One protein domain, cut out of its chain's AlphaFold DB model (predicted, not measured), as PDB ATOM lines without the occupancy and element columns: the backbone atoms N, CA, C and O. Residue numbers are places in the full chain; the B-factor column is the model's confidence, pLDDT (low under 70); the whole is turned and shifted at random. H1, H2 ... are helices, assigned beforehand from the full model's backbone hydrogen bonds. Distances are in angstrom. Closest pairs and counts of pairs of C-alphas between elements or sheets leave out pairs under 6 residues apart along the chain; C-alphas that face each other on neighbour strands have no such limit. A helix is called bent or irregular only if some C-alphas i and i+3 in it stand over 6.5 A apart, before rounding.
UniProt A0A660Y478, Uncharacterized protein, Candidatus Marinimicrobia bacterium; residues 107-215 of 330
ATOM      1  N   SER A 107     318.741 396.351 607.524       84.81
ATOM      2  CA  SER A 107     319.948 396.687 606.766       84.81
ATOM      3  C   SER A 107     321.198 396.496 607.626       84.81
ATOM      4  O   SER A 107     322.189 395.935 607.159       84.81
ATOM      5  N   LEU A 108     321.135 396.882 608.905       85.88
ATOM      6  CA  LEU A 108     322.185 396.601 609.881       85.88
ATOM      7  C   LEU A 108     322.408 395.098 610.068       85.88
ATOM      8  O   LEU A 108     323.554 394.662 610.041       85.88
ATOM      9  N   LEU A 109     321.348 394.298 610.228       83.75
ATOM     10  CA  LEU A 109     321.464 392.841 610.360       83.75
ATOM     11  C   LEU A 109     322.152 392.231 609.140       83.75
ATOM     12  O   LEU A 109     323.081 391.447 609.301       83.75
ATOM     13  N   ILE A 110     321.751 392.625 607.931       86.56
ATOM     14  CA  ILE A 110     322.384 392.155 606.693       86.56
ATOM     15  C   ILE A 110     323.872 392.529 606.656       86.56
ATOM     16  O   ILE A 110     324.698 391.684 606.320       86.56
ATOM     17  N   ASN A 111     324.222 393.756 607.049       85.12
ATOM     18  CA  ASN A 111     325.615 394.205 607.106       85.12
ATOM     19  C   ASN A 111     326.440 393.466 608.170       85.12
ATOM     20  O   ASN A 111     327.635 393.275 607.977       85.12
ATOM     21  N   ILE A 112     325.824 393.050 609.280       81.19
ATOM     22  CA  ILE A 112     326.479 392.232 610.312       81.19
ATOM     23  C   ILE A 112     326.712 390.799 609.806       81.19
ATOM     24  O   ILE A 112     327.718 390.184 610.148       81.19
ATOM     25  N   LEU A 113     325.783 390.261 609.012       80.50
ATOM     26  CA  LEU A 113     325.800 388.868 608.554       80.50
ATOM     27  C   LEU A 113     326.686 388.635 607.325       80.50
ATOM     28  O   LEU A 113     327.235 387.546 607.160       80.50
ATOM     29  N   ALA A 114     326.787 389.621 606.436       82.69
ATOM     30  CA  ALA A 114     327.545 389.506 605.198       82.69
ATOM     31  C   ALA A 114     329.019 389.885 605.389       82.69
ATOM     32  O   ALA A 114     329.352 390.901 605.991       82.69
ATOM     33  N   THR A 115     329.911 389.084 604.810       73.19
ATOM     34  CA  THR A 115     331.366 389.281 604.896       73.19
ATOM     35  C   THR A 115     331.913 390.259 603.855       73.19
ATOM     36  O   THR A 115     333.036 390.735 604.001       73.19
ATOM     37  N   ASP A 116     331.153 390.556 602.796       83.00
ATOM     38  CA  ASP A 116     331.557 391.458 601.717       83.00
ATOM     39  C   ASP A 116     330.368 392.188 601.057       83.00
ATOM     40  O   ASP A 116     329.189 391.921 601.310       83.00
ATOM     41  N   SER A 117     330.686 393.129 600.163       86.62
ATOM     42  CA  SER A 117     329.688 393.925 599.436       86.62
ATOM     43  C   SER A 117     328.820 393.109 598.468       86.62
ATOM     44  O   SER A 117     327.700 393.516 598.153       86.62
ATOM     45  N   ALA A 118     329.303 391.960 597.984       88.00
ATOM     46  CA  ALA A 118     328.531 391.081 597.113       88.00
ATOM     47  C   ALA A 118     327.443 390.342 597.907       88.00
ATOM     48  O   ALA A 118     326.281 390.357 597.497       88.00
ATOM     49  N   GLY A 119     327.792 389.807 599.078       87.25
ATOM     50  CA  GLY A 119     326.878 389.186 600.029       87.25
ATOM     51  C   GLY A 119     325.813 390.159 600.522       87.25
ATOM     52  O   GLY A 119     324.632 389.816 600.516       87.25
ATOM     53  N   ILE A 120     326.183 391.409 600.836       88.50
ATOM     54  CA  ILE A 120     325.211 392.455 601.211       88.50
ATOM     55  C   ILE A 120     324.177 392.661 600.095       88.50
ATOM     56  O   ILE A 120     322.973 392.705 600.359       88.50
ATOM     57  N   ARG A 121     324.615 392.772 598.833       88.94
ATOM     58  CA  ARG A 121     323.696 392.933 597.691       88.94
ATOM     59  C   ARG A 121     322.794 391.716 597.508       88.94
ATOM     60  O   ARG A 121     321.598 391.886 597.284       88.94
ATOM     61  N   GLN A 122     323.346 390.512 597.635       90.12
ATOM     62  CA  GLN A 122     322.588 389.271 597.513       90.12
ATOM     63  C   GLN A 122     321.506 389.159 598.593       90.12
ATOM     64  O   GLN A 122     320.349 388.895 598.267       90.12
ATOM     65  N   LEU A 123     321.849 389.403 599.860       89.81
ATOM     66  CA  LEU A 123     320.895 389.335 600.968       89.81
ATOM     67  C   LEU A 123     319.816 390.416 600.861       89.81
ATOM     68  O   LEU A 123     318.646 390.129 601.094       89.81
ATOM     69  N   ASN A 124     320.165 391.635 600.437       88.94
ATOM     70  CA  ASN A 124     319.172 392.685 600.188       88.94
ATOM     71  C   ASN A 124     318.228 392.339 599.026       88.94
ATOM     72  O   ASN A 124     317.030 392.616 599.095       88.94
ATOM     73  N   HIS A 125     318.739 391.703 597.970       90.31
ATOM     74  CA  HIS A 125     317.903 391.219 596.876       90.31
ATOM     75  C   HIS A 125     316.943 390.113 597.341       90.31
ATOM     76  O   HIS A 125     315.745 390.189 597.070       90.31
ATOM     77  N   GLN A 126     317.440 389.135 598.108       89.75
ATOM     78  CA  GLN A 126     316.614 388.084 598.711       89.75
ATOM     79  C   GLN A 126     315.568 388.656 599.670       89.75
ATOM     80  O   GLN A 126     314.416 388.237 599.621       89.75
ATOM     81  N   LYS A 127     315.937 389.651 600.487       89.12
ATOM     82  CA  LYS A 127     315.008 390.381 601.359       89.12
ATOM     83  C   LYS A 127     313.846 390.951 600.569       89.12
ATOM     84  O   LYS A 127     312.702 390.706 600.937       89.12
ATOM     85  N   LYS A 128     314.130 391.654 599.472       88.69
ATOM     86  CA  LYS A 128     313.085 392.233 598.627       88.69
ATOM     87  C   LYS A 128     312.135 391.155 598.091       88.69
ATOM     88  O   LYS A 128     310.930 391.287 598.259       88.69
ATOM     89  N   ILE A 129     312.678 390.066 597.540       90.75
ATOM     90  CA  ILE A 129     311.874 388.946 597.026       90.75
ATOM     91  C   ILE A 129     311.006 388.336 598.134       90.75
ATOM     92  O   ILE A 129     309.807 388.141 597.950       90.75
ATOM     93  N   TYR A 130     311.580 388.031 599.298       88.94
ATOM     94  CA  TYR A 130     310.825 387.383 600.369       88.94
ATOM     95  C   TYR A 130     309.780 388.299 601.001       88.94
ATOM     96  O   TYR A 130     308.732 387.797 601.389       88.94
ATOM     97  N   GLN A 131     310.008 389.610 601.078       85.75
ATOM     98  CA  GLN A 131     309.009 390.560 601.580       85.75
ATOM     99  C   GLN A 131     307.846 390.790 600.603       85.75
ATOM    100  O   GLN A 131     306.759 391.160 601.037       85.75
ATOM    101  N   GLU A 132     308.038 390.542 599.302       87.50
ATOM    102  CA  GLU A 132     306.944 390.545 598.318       87.50
ATOM    103  C   GLU A 132     306.032 389.313 598.467       87.50
ATOM    104  O   GLU A 132     304.842 389.380 598.165       87.50
ATOM    105  N   ILE A 133     306.579 388.189 598.946       85.50
ATOM    106  CA  ILE A 133     305.873 386.899 599.031       85.50
ATOM    107  C   ILE A 133     305.309 386.644 600.436       85.50
ATOM    108  O   ILE A 133     304.220 386.086 600.577       85.50
ATOM    109  N   TYR A 134     306.045 387.025 601.480       82.81
ATOM    110  CA  TYR A 134     305.747 386.695 602.870       82.81
ATOM    111  C   TYR A 134     305.562 387.958 603.712       82.81
ATOM    112  O   TYR A 134     306.356 388.895 603.602       82.81
ATOM    113  N   PRO A 135     304.572 387.978 604.623       77.44
ATOM    114  CA  PRO A 135     304.395 389.104 605.524       77.44
ATOM    115  C   PRO A 135     305.587 389.230 606.479       77.44
ATOM    116  O   PRO A 135     306.155 388.239 606.942       77.44
ATOM    117  N   ASP A 136     305.935 390.462 606.842       71.50
ATOM    118  CA  ASP A 136     306.840 390.721 607.962       71.50
ATOM    119  C   ASP A 136     306.266 390.098 609.252       71.50
ATOM    120  O   ASP A 136     305.054 390.131 609.444       71.50
ATOM    121  N   PRO A 137     307.067 389.551 610.181       76.75
ATOM    122  CA  PRO A 137     308.526 389.435 610.158       76.75
ATOM    123  C   PRO A 137     309.056 388.185 609.421       76.75
ATOM    124  O   PRO A 137     310.263 387.954 609.430       76.75
ATOM    125  N   LEU A 138     308.205 387.360 608.795       81.25
ATOM    126  CA  LEU A 138     308.642 386.112 608.153       81.25
ATOM    127  C   LEU A 138     309.536 386.374 606.931       81.25
ATOM    128  O   LEU A 138     310.547 385.698 606.772       81.25
ATOM    129  N   GLY A 139     309.215 387.376 606.108       84.31
ATOM    130  CA  GLY A 139     310.015 387.715 604.923       84.31
ATOM    131  C   GLY A 139     311.485 388.001 605.255       84.31
ATOM    132  O   GLY A 139     312.382 387.407 604.659       84.31
ATOM    133  N   ILE A 140     311.745 388.838 606.266       80.38
ATOM    134  CA  ILE A 140     313.115 389.100 606.731       80.38
ATOM    135  C   ILE A 140     313.736 387.882 607.426       80.38
ATOM    136  O   ILE A 140     314.922 387.604 607.241       80.38
ATOM    137  N   ALA A 141     312.950 387.112 608.177       81.50
ATOM    138  CA  ALA A 141     313.439 385.914 608.845       81.50
ATOM    139  C   ALA A 141     314.031 384.897 607.881       81.50
ATOM    140  O   ALA A 141     315.085 384.340 608.165       81.50
ATOM    141  N   LEU A 142     313.404 384.692 606.726       86.81
ATOM    142  CA  LEU A 142     313.913 383.781 605.703       86.81
ATOM    143  C   LEU A 142     315.296 384.192 605.178       86.81
ATOM    144  O   LEU A 142     316.087 383.327 604.808       86.81
ATOM    145  N   VAL A 143     315.611 385.490 605.199       86.94
ATOM    146  CA  VAL A 143     316.931 386.020 604.825       86.94
ATOM    147  C   VAL A 143     317.933 385.843 605.953       86.94
ATOM    148  O   VAL A 143     319.054 385.420 605.713       86.94
ATOM    149  N   VAL A 144     317.550 386.205 607.176       83.12
ATOM    150  CA  VAL A 144     318.466 386.366 608.315       83.12
ATOM    151  C   VAL A 144     318.750 385.022 608.986       83.12
ATOM    152  O   VAL A 144     319.904 384.696 609.270       83.12
ATOM    153  N   PHE A 145     317.714 384.205 609.195       83.69
ATOM    154  CA  PHE A 145     317.767 382.954 609.959       83.69
ATOM    155  C   PHE A 145     318.869 381.980 609.502       83.69
ATOM    156  O   PHE A 145     319.578 381.466 610.370       83.69
ATOM    157  N   PRO A 146     319.097 381.749 608.190       84.06
ATOM    158  CA  PRO A 146     320.155 380.846 607.732       84.06
ATOM    159  C   PRO A 146     321.570 381.290 608.120       84.06
ATOM    160  O   PRO A 146     322.461 380.450 608.264       84.06
ATOM    161  N   TYR A 147     321.778 382.596 608.289       79.88
ATOM    162  CA  TYR A 147     323.088 383.190 608.546       79.88
ATOM    163  C   TYR A 147     323.307 383.504 610.021       79.88
ATOM    164  O   TYR A 147     324.444 383.650 610.435       79.88
ATOM    165  N   LEU A 148     322.267 383.504 610.859       78.38
ATOM    166  CA  LEU A 148     322.430 383.720 612.302       78.38
ATOM    167  C   LEU A 148     323.409 382.738 612.951       78.38
ATOM    168  O   LEU A 148     324.045 383.067 613.945       78.38
ATOM    169  N   SER A 149     323.564 381.543 612.383       69.38
ATOM    170  CA  SER A 149     324.528 380.562 612.877       69.38
ATOM    171  C   SER A 149     325.995 381.002 612.788       69.38
ATOM    172  O   SER A 149     326.803 380.484 613.555       69.38
ATOM    173  N   THR A 150     326.330 381.953 611.910       72.62
ATOM    174  CA  THR A 150     327.698 382.467 611.730       72.62
ATOM    175  C   THR A 150     328.058 383.563 612.733       72.62
ATOM    176  O   THR A 150     329.234 383.866 612.902       72.62
ATOM    177  N   CYS A 151     327.066 384.131 613.426       69.00
ATOM    178  CA  CYS A 151     327.245 385.249 614.356       69.00
ATOM    179  C   CYS A 151     327.475 384.848 615.813       69.00
ATOM    180  O   CYS A 151     327.554 385.736 616.652       69.00
ATOM    181  N   PHE A 152     327.501 383.554 616.143       69.19
ATOM    182  CA  PHE A 152     327.589 383.107 617.533       69.19
ATOM    183  C   PHE A 152     328.702 382.083 617.711       69.19
ATOM    184  O   PHE A 152     328.685 381.021 617.086       69.19
ATOM    185  N   GLN A 153     329.632 382.379 618.619       65.75
ATOM    186  CA  GLN A 153     330.802 381.531 618.870       65.75
ATOM    187  C   GLN A 153     330.477 380.232 619.625       65.75
ATOM    188  O   GLN A 153     331.197 379.246 619.485       65.75
ATOM    189  N   SER A 154     329.399 380.206 620.421       71.94
ATOM    190  CA  SER A 154     328.984 379.020 621.184       71.94
ATOM    191  C   SER A 154     327.627 378.477 620.741       71.94
ATOM    192  O   SER A 154     326.674 379.223 620.507       71.94
ATOM    193  N   ASP A 155     327.511 377.147 620.725       67.56
ATOM    194  CA  ASP A 155     326.271 376.438 620.398       67.56
ATOM    195  C   ASP A 155     325.108 376.830 621.323       67.56
ATOM    196  O   ASP A 155     323.963 376.925 620.885       67.56
ATOM    197  N   SER A 156     325.405 377.100 622.599       71.88
ATOM    198  CA  SER A 156     324.428 377.518 623.608       71.88
ATOM    199  C   SER A 156     323.769 378.854 623.257       71.88
ATOM    200  O   SER A 156     322.537 378.934 623.192       71.88
ATOM    201  N   LEU A 157     324.577 379.889 623.006       67.19
ATOM    202  CA  LEU A 157     324.080 381.220 622.662       67.19
ATOM    203  C   LEU A 157     323.419 381.216 621.287       67.19
ATOM    204  O   LEU A 157     322.333 381.769 621.141       67.19
ATOM    205  N   ARG A 158     324.012 380.514 620.314       70.75
ATOM    206  CA  ARG A 158     323.433 380.339 618.978       70.75
ATOM    207  C   ARG A 158     322.024 379.772 619.049       70.75
ATOM    208  O   ARG A 158     321.102 380.346 618.477       70.75
ATOM    209  N   ASN A 159     321.850 378.663 619.769       70.25
ATOM    210  CA  ASN A 159     320.554 378.015 619.892       70.25
ATOM    211  C   ASN A 159     319.557 378.952 620.574       70.25
ATOM    212  O   ASN A 159     318.514 379.220 619.995       70.25
ATOM    213  N   ARG A 160     319.897 379.542 621.724       72.94
ATOM    214  CA  ARG A 160     318.991 380.456 622.438       72.94
ATOM    215  C   ARG A 160     318.588 381.677 621.599       72.94
ATOM    216  O   ARG A 160     317.432 382.087 621.634       72.94
ATOM    217  N   SER A 161     319.509 382.257 620.834       70.62
ATOM    218  CA  SER A 161     319.223 383.399 619.957       70.62
ATOM    219  C   SER A 161     318.314 383.019 618.791       70.62
ATOM    220  O   SER A 161     317.356 383.735 618.506       70.62
ATOM    221  N   LEU A 162     318.572 381.874 618.149       73.00
ATOM    222  CA  LEU A 162     317.701 381.325 617.105       73.00
ATOM    223  C   LEU A 162     316.302 381.017 617.646       73.00
ATOM    224  O   LEU A 162     315.315 381.261 616.957       73.00
ATOM    225  N   GLU A 163     316.216 380.503 618.874       72.88
ATOM    226  CA  GLU A 163     314.948 380.258 619.561       72.88
ATOM    227  C   GLU A 163     314.180 381.553 619.802       72.88
ATOM    228  O   GLU A 163     313.037 381.658 619.369       72.88
ATOM    229  N   ASN A 164     314.818 382.555 620.407       72.50
ATOM    230  CA  ASN A 164     314.191 383.849 620.666       72.50
ATOM    231  C   ASN A 164     313.732 384.530 619.371       72.50
ATOM    232  O   ASN A 164     312.645 385.097 619.322       72.50
ATOM    233  N   TYR A 165     314.544 384.471 618.314       74.25
ATOM    234  CA  TYR A 165     314.180 385.057 617.030       74.25
ATOM    235  C   TYR A 165     312.995 384.322 616.393       74.25
ATOM    236  O   TYR A 165     312.036 384.964 615.971       74.25
ATOM    237  N   ALA A 166     313.012 382.983 616.389       74.94
ATOM    238  CA  ALA A 166     311.895 382.178 615.901       74.94
ATOM    239  C   ALA A 166     310.597 382.446 616.669       74.94
ATOM    240  O   ALA A 166     309.545 382.589 616.050       74.94
ATOM    241  N   ASP A 167     310.670 382.537 617.995       71.75
ATOM    242  CA  ASP A 167     309.502 382.744 618.845       71.75
ATOM    243  C   ASP A 167     308.865 384.125 618.627       71.75
ATOM    244  O   ASP A 167     307.661 384.251 618.813       71.75
ATOM    245  N   VAL A 168     309.614 385.143 618.180       68.12
ATOM    246  CA  VAL A 168     309.014 386.437 617.808       68.12
ATOM    247  C   VAL A 168     308.549 386.489 616.352       68.12
ATOM    248  O   VAL A 168     307.584 387.188 616.038       68.12
ATOM    249  N   ILE A 169     309.174 385.727 615.448       75.00
ATOM    250  CA  ILE A 169     308.628 385.551 614.092       75.00
ATOM    251  C   ILE A 169     307.230 384.943 614.160       75.00
ATOM    252  O   ILE A 169     306.328 385.318 613.407       75.00
ATOM    253  N   ILE A 170     307.060 384.007 615.088       75.06
ATOM    254  CA  ILE A 170     305.773 383.437 615.433       75.06
ATOM    255  C   ILE A 170     304.999 384.488 616.209       75.06
ATOM    256  O   ILE A 170     305.142 384.651 617.419       75.06
ATOM    257  N   ARG A 171     304.164 385.230 615.493       67.44
ATOM    258  CA  ARG A 171     303.408 386.281 616.139       67.44
ATOM    259  C   ARG A 171     302.369 385.697 617.111       67.44
ATOM    260  O   ARG A 171     301.782 384.649 616.812       67.44
ATOM    261  N   PRO A 172     302.086 386.372 618.240       59.88
ATOM    262  CA  PRO A 172     301.048 385.943 619.170       59.88
ATOM    263  C   PRO A 172     299.682 385.761 618.504       59.88
ATOM    264  O   PRO A 172     298.981 384.834 618.882       59.88
ATOM    265  N   ASP A 173     299.347 386.574 617.494       60.19
ATOM    266  CA  ASP A 173     298.103 386.535 616.709       60.19
ATOM    267  C   ASP A 173     298.012 385.357 615.726       60.19
ATOM    268  O   ASP A 173     296.934 385.077 615.194       60.19
ATOM    269  N   TYR A 174     299.101 384.613 615.499       73.25
ATOM    270  CA  TYR A 174     299.045 383.363 614.745       73.25
ATOM    271  C   TYR A 174     298.412 382.257 615.598       73.25
ATOM    272  O   TYR A 174     299.083 381.386 616.152       73.25
ATOM    273  N   HIS A 175     297.085 382.305 615.697       72.38
ATOM    274  CA  HIS A 175     296.266 381.321 616.407       72.38
ATOM    275  C   HIS A 175     295.736 380.221 615.483       72.38
ATOM    276  O   HIS A 175     295.379 379.134 615.939       72.38
ATOM    277  N   GLN A 176     295.677 380.495 614.178       84.06
ATOM    278  CA  GLN A 176     295.166 379.552 613.191       84.06
ATOM    279  C   GLN A 176     296.210 378.475 612.903       84.06
ATOM    280  O   GLN A 176     297.251 378.718 612.291       84.06
ATOM    281  N   VAL A 177     295.921 377.260 613.362       85.19
ATOM    282  CA  VAL A 177     296.841 376.123 613.253       85.19
ATOM    283  C   VAL A 177     297.141 375.758 611.797       85.19
ATOM    284  O   VAL A 177     298.287 375.437 611.479       85.19
ATOM    285  N   ASP A 178     296.160 375.887 610.904       85.00
ATOM    286  CA  ASP A 178     296.350 375.632 609.472       85.00
ATOM    287  C   ASP A 178     297.356 376.607 608.851       85.00
ATOM    288  O   ASP A 178     298.241 376.190 608.105       85.00
ATOM    289  N   THR A 179     297.303 377.885 609.234       87.12
ATOM    290  CA  THR A 179     298.265 378.906 608.794       87.12
ATOM    291  C   THR A 179     299.681 378.576 609.262       87.12
ATOM    292  O   THR A 179     300.632 378.662 608.488       87.12
ATOM    293  N   LEU A 180     299.838 378.134 610.512       89.56
ATOM    294  CA  LEU A 180     301.139 377.737 611.058       89.56
ATOM    295  C   LEU A 180     301.719 376.527 610.312       89.56
ATOM    296  O   LEU A 180     302.913 376.491 610.001       89.56
ATOM    297  N   LYS A 181     300.875 375.544 609.982       91.31
ATOM    298  CA  LYS A 181     301.280 374.389 609.176       91.31
ATOM    299  C   LYS A 181     301.652 374.800 607.751       91.31
ATOM    300  O   LYS A 181     302.671 374.337 607.241       91.31
ATOM    301  N   GLN A 182     300.878 375.691 607.139       90.81
ATOM    302  CA  GLN A 182     301.151 376.218 605.806       90.81
ATOM    303  C   GLN A 182     302.492 376.958 605.754       90.81
ATOM    304  O   GLN A 182     303.285 376.693 604.853       90.81
ATOM    305  N   PHE A 183     302.791 377.817 606.735       89.94
ATOM    306  CA  PHE A 183     304.094 378.483 606.817       89.94
ATOM    307  C   PHE A 183     305.237 377.479 606.942       89.94
ATOM    308  O   PHE A 183     306.242 377.609 606.248       89.94
ATOM    309  N   SER A 184     305.076 376.438 607.763       92.88
ATOM    310  CA  SER A 184     306.060 375.357 607.835       92.88
ATOM    311  C   SER A 184     306.305 374.709 606.466       92.88
ATOM    312  O   SER A 184     307.457 374.500 606.097       92.88
ATOM    313  N   ASP A 185     305.256 374.394 605.708       91.44
ATOM    314  CA  ASP A 185     305.395 373.749 604.395       91.44
ATOM    315  C   ASP A 185     306.036 374.673 603.353       91.44
ATOM    316  O   ASP A 185     306.883 374.234 602.577       91.44
ATOM    317  N   GLN A 186     305.683 375.961 603.372       90.75
ATOM    318  CA  GLN A 186     306.285 376.984 602.514       90.75
ATOM    319  C   GLN A 186     307.771 377.193 602.819       90.75
ATOM    320  O   GLN A 186     308.575 377.330 601.906       90.75
ATOM    321  N   ILE A 187     308.166 377.166 604.093       90.81
ATOM    322  CA  ILE A 187     309.582 377.232 604.474       90.81
ATOM    323  C   ILE A 187     310.347 376.033 603.897       90.81
ATOM    324  O   ILE A 187     311.448 376.187 603.372       90.81
ATOM    325  N   LEU A 188     309.769 374.831 603.974       91.31
ATOM    326  CA  LEU A 188     310.418 373.606 603.504       91.31
ATOM    327  C   LEU A 188     310.507 373.516 601.973       91.31
ATOM    328  O   LEU A 188     311.429 372.875 601.465       91.31
ATOM    329  N   SER A 189     309.604 374.166 601.230       89.94
ATOM    330  CA  SER A 189     309.665 374.213 599.762       89.94
ATOM    331  C   SER A 189     310.815 375.072 599.227       89.94
ATOM    332  O   SER A 189     311.169 374.952 598.057       89.94
ATOM    333  N   LEU A 190     311.454 375.882 600.079       88.88
ATOM    334  CA  LEU A 190     312.678 376.613 599.734       88.88
ATOM    335  C   LEU A 190     313.913 375.704 599.647       88.88
ATOM    336  O   LEU A 190     314.966 376.153 599.203       88.88
ATOM    337  N   HIS A 191     313.805 374.441 600.076       88.12
ATOM    338  CA  HIS A 191     314.872 373.436 600.026       88.12
ATOM    339  C   HIS A 191     316.184 373.831 600.742       88.12
ATOM    340  O   HIS A 191     317.227 373.224 600.501       88.12
ATOM    341  N   ASP A 192     316.137 374.784 601.679       88.50
ATOM    342  CA  ASP A 192     317.267 375.155 602.538       88.50
ATOM    343  C   ASP A 192     317.166 374.458 603.905       88.50
ATOM    344  O   ASP A 192     316.305 374.770 604.734       88.50
ATOM    345  N   GLN A 193     318.078 373.520 604.172       86.62
ATOM    346  CA  GLN A 193     318.101 372.767 605.432       86.62
ATOM    347  C   GLN A 193     318.302 373.655 606.668       86.62
ATOM    348  O   GLN A 193     317.854 373.300 607.764       86.62
ATOM    349  N   ARG A 194     318.922 374.831 606.510       85.62
ATOM    350  CA  ARG A 194     319.154 375.786 607.605       85.62
ATOM    351  C   ARG A 194     317.853 376.391 608.133       85.62
ATOM    352  O   ARG A 194     317.827 376.882 609.258       85.62
ATOM    353  N   LEU A 195     316.763 376.309 607.364       89.50
ATOM    354  CA  LEU A 195     315.443 376.812 607.744       89.50
ATOM    355  C   LEU A 195     314.557 375.775 608.453       89.50
ATOM    356  O   LEU A 195     313.519 376.136 609.014       89.50
ATOM    357  N   ILE A 196     314.955 374.498 608.506       90.62
ATOM    358  CA  ILE A 196     314.176 373.457 609.201       90.62
ATOM    359  C   ILE A 196     313.903 373.813 610.681       90.62
ATOM    360  O   ILE A 196     312.777 373.595 611.136       90.62
ATOM    361  N   PRO A 197     314.844 374.394 611.459       87.88
ATOM    362  CA  PRO A 197     314.550 374.831 612.824       87.88
ATOM    363  C   PRO A 197     313.432 375.881 612.911       87.88
ATOM    364  O   PRO A 197     312.636 375.818 613.845       87.88
ATOM    365  N   LEU A 198     313.332 376.800 611.943       88.62
ATOM    366  CA  LEU A 198     312.245 377.781 611.889       88.62
ATOM    367  C   LEU A 198     310.905 377.091 611.591       88.62
ATOM    368  O   LEU A 198     309.927 377.312 612.302       88.62
ATOM    369  N   SER A 199     310.876 376.177 610.616       92.88
ATOM    370  CA  SER A 199     309.699 375.338 610.330       92.88
ATOM    371  C   SER A 199     309.239 374.545 611.569       92.88
ATOM    372  O   SER A 199     308.053 374.548 611.901       92.88
ATOM    373  N   ASN A 200     310.168 373.947 612.326       92.44
ATOM    374  CA  ASN A 200     309.848 373.246 613.575       92.44
ATOM    375  C   ASN A 200     309.134 374.144 614.590       92.44
ATOM    376  O   ASN A 200     308.242 373.680 615.298       92.44
ATOM    377  N   ARG A 201     309.514 375.420 614.675       89.50
ATOM    378  CA  ARG A 201     308.945 376.364 615.643       89.50
ATOM    379  C   ARG A 201     307.486 376.665 615.324       89.50
ATOM    380  O   ARG A 201     306.656 376.584 616.227       89.50
ATOM    381  N   PHE A 202     307.156 376.880 614.050       91.25
ATOM    382  CA  PHE A 202     305.768 377.034 613.601       91.25
ATOM    383  C   PHE A 202     304.911 375.815 613.965       91.25
ATOM    384  O   PHE A 202     303.815 375.963 614.505       91.25
ATOM    385  N   LEU A 203     305.430 374.602 613.750       94.25
ATOM    386  CA  LEU A 203     304.715 373.371 614.092       94.25
ATOM    387  C   LEU A 203     304.538 373.194 615.610       94.25
ATOM    388  O   LEU A 203     303.450 372.841 616.062       94.25
ATOM    389  N   ILE A 204     305.577 373.467 616.408       92.56
ATOM    390  CA  ILE A 204     305.511 373.405 617.879       92.56
ATOM    391  C   ILE A 204     304.496 374.419 618.414       92.56
ATOM    392  O   ILE A 204     303.707 374.086 619.302       92.56
ATOM    393  N   HIS A 205     304.475 375.637 617.870       90.12
ATOM    394  CA  HIS A 205     303.466 376.632 618.229       90.12
ATOM    395  C   HIS A 205     302.064 376.168 617.841       90.12
ATOM    396  O   HIS A 205     301.163 376.227 618.671       90.12
ATOM    397  N   GLY A 206     301.895 375.589 616.649       92.00
ATOM    398  CA  GLY A 206     300.628 374.992 616.220       92.00
ATOM    399  C   GLY A 206     300.122 373.922 617.189       92.00
ATOM    400  O   GLY A 206     298.944 373.918 617.537       92.00
ATOM    401  N   ILE A 207     301.010 373.070 617.710       92.88
ATOM    402  CA  ILE A 207     300.658 372.051 618.712       92.88
ATOM    403  C   ILE A 207     300.180 372.711 620.008       92.88
ATOM    404  O   ILE A 207     299.183 372.279 620.585       92.88
ATOM    405  N   ARG A 208     300.862 373.768 620.464       91.12
ATOM    406  CA  ARG A 208     300.471 374.514 621.670       91.12
ATOM    407  C   ARG A 208     299.112 375.192 621.494       91.12
ATOM    408  O   ARG A 208     298.285 375.093 622.394       91.12
ATOM    409  N   GLN A 209     298.864 375.823 620.345       89.31
ATOM    410  CA  GLN A 209     297.593 376.494 620.045       89.31
ATOM    411  C   GLN A 209     296.436 375.498 619.906       89.31
ATOM    412  O   GLN A 209     295.355 375.739 620.437       89.31
ATOM    413  N   ASN A 210     296.674 374.335 619.287       89.25
ATOM    414  CA  ASN A 210     295.658 373.294 619.092       89.25
ATOM    415  C   ASN A 210     295.013 372.823 620.413       89.25
ATOM    416  O   ASN A 210     293.857 372.397 620.426       89.25
ATOM    417  N   ARG A 211     295.727 372.943 621.543       87.00
ATOM    418  CA  ARG A 211     295.199 372.641 622.884       87.00
ATOM    419  C   ARG A 211     293.999 373.509 623.263       87.00
ATOM    420  O   ARG A 211     293.123 373.025 623.973       87.00
ATOM    421  N   TYR A 212     293.975 374.758 622.815       85.38
ATOM    422  CA  TYR A 212     293.001 375.764 623.245       85.38
ATOM    423  C   TYR A 212     291.888 376.003 622.219       85.38
ATOM    424  O   TYR A 212     290.998 376.813 622.459       85.38
ATOM    425  N   LEU A 213     291.907 375.293 621.085       83.19
ATOM    426  CA  LEU A 213     290.871 375.424 620.067       83.19
ATOM    427  C   LEU A 213     289.538 374.827 620.543       83.19
ATOM    428  O   LEU A 213     289.457 373.660 620.953       83.19
ATOM    429  N   ALA A 214     288.480 375.626 620.404       86.06
ATOM    430  CA  ALA A 214     287.091 375.231 620.617       86.06
ATOM    431  C   ALA A 214     286.562 374.417 619.418       86.06
ATOM    432  O   ALA A 214     285.707 374.867 618.661       86.06
ATOM    433  N   ILE A 215     287.119 373.221 619.224       88.12
ATOM    434  CA  ILE A 215     286.780 372.277 618.148       88.12
ATOM    435  C   ILE A 215     286.495 370.883 618.718       88.12
ATOM    436  O   ILE A 215     286.805 370.604 619.878       88.12
TER     437      ILE A 215
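Overview. This is residues 107 to 215 of the 330 residues of an uncharacterized protein of Candidatus Marinimicrobia bacterium (UniProt A0A660Y478). Two helical hairpins, H2 with H3 and H6 with H7, make the two ends of an elongated body, and a slanting helix, H5, joins them along one side. H3 lies nearest the middle; H1 and the very short H4 sit at the H2 end, while residues 211 to 215 lead on from H7 to the far end of the long axis. The two hairpins meet only loosely: H3 is close to H6 and H7 but not clearly touching them, and H2 is apart from both. The printed part has 109 residues with seven named helices, H1 to H7 in chain order, and no named strand, an all helix class. It is compact, with a radius of gyration of the C-alphas of 14.6 A, and spans 52 by 33 by 23 A.

Arrangement. Begin at H7, residues 193 to 210, the longest helix, which is irregular: C-alphas 194 and 197 are 7.0 A apart, against about 5 A in a regular helix. H6, residues 177 to 189, touches H7 and forms a helical hairpin with it, opposite ways at a shallow tilt of 9 degrees, with the closest C-alphas, those of Ser 184 and Ser 199, 4.4 A apart. H5, residues 155 to 169, only just touches H7, with 3 pairs of C-alphas within 8 A, through residues 166 to 167 of H5 and 198 to 201 of H7 alone; the closest C-alphas, of Ala 166 and Leu 198, are 6.0 A apart, at a steep tilt of 55 degrees, the same way. H5 and H6 are apart. Next look at H3, residues 138 to 144: it is close to H7 but not clearly touching, with the closest C-alphas, of Leu 142 and Leu 195, 7.4 A apart, at a shallow tilt of 34 degrees, only just short of steep. H2, residues 117 to 133, forms the other helical hairpin with H3, opposite ways at a shallow tilt of 15 degrees; they touch, the C-alphas of Gln 131 and Gly 139 being closest at 4.5 A. H1, residues 107 to 113, touches H2 through residues 120 to 124 of H2 alone, at a steep tilt of 57 degrees, opposite ways; the closest C-alphas are those of Asn 111 and Ile 120, 6.2 A apart. H4, residues 148 to 151, touches residues 158 to 162 of H5, with the closest C-alphas, of Ser 149 and Arg 158, 6.2 A apart. The helix packing is part aligned, part crossed, 2 of 5 touching pairs with a tilt being shallow. Every O i to N i+4 pair is within hydrogen-bond range in H1, H2, H5 and H6, against 2 of 3 in H3 and 12 of 14 in H7; H4 is too short for such a pair.

Along the chain. Find C-alpha 193 at (318.101, 372.767, 605.432); from there H7 runs 26.3 A to C-alpha 210 at (295.658, 373.294, 619.092). H2 covers 24.8 A, H5 20.8 A and H6 18.7 A. H1 begins at C-alpha 107, at (319.948, 396.687, 606.766).

Size, cuts and confidence. Look for the two C-alphas farthest apart, those of Ser 117 and Ile 215, at 51.6 A. The printed part has no cut and no long link; the link from H5 to H6, 7 residues, is short, and the others are tight. The mean pLDDT of the printed part is 82.8, and it is under 70 at residues 149, 151 to 153, 155, 157, 168 and 171 to 173.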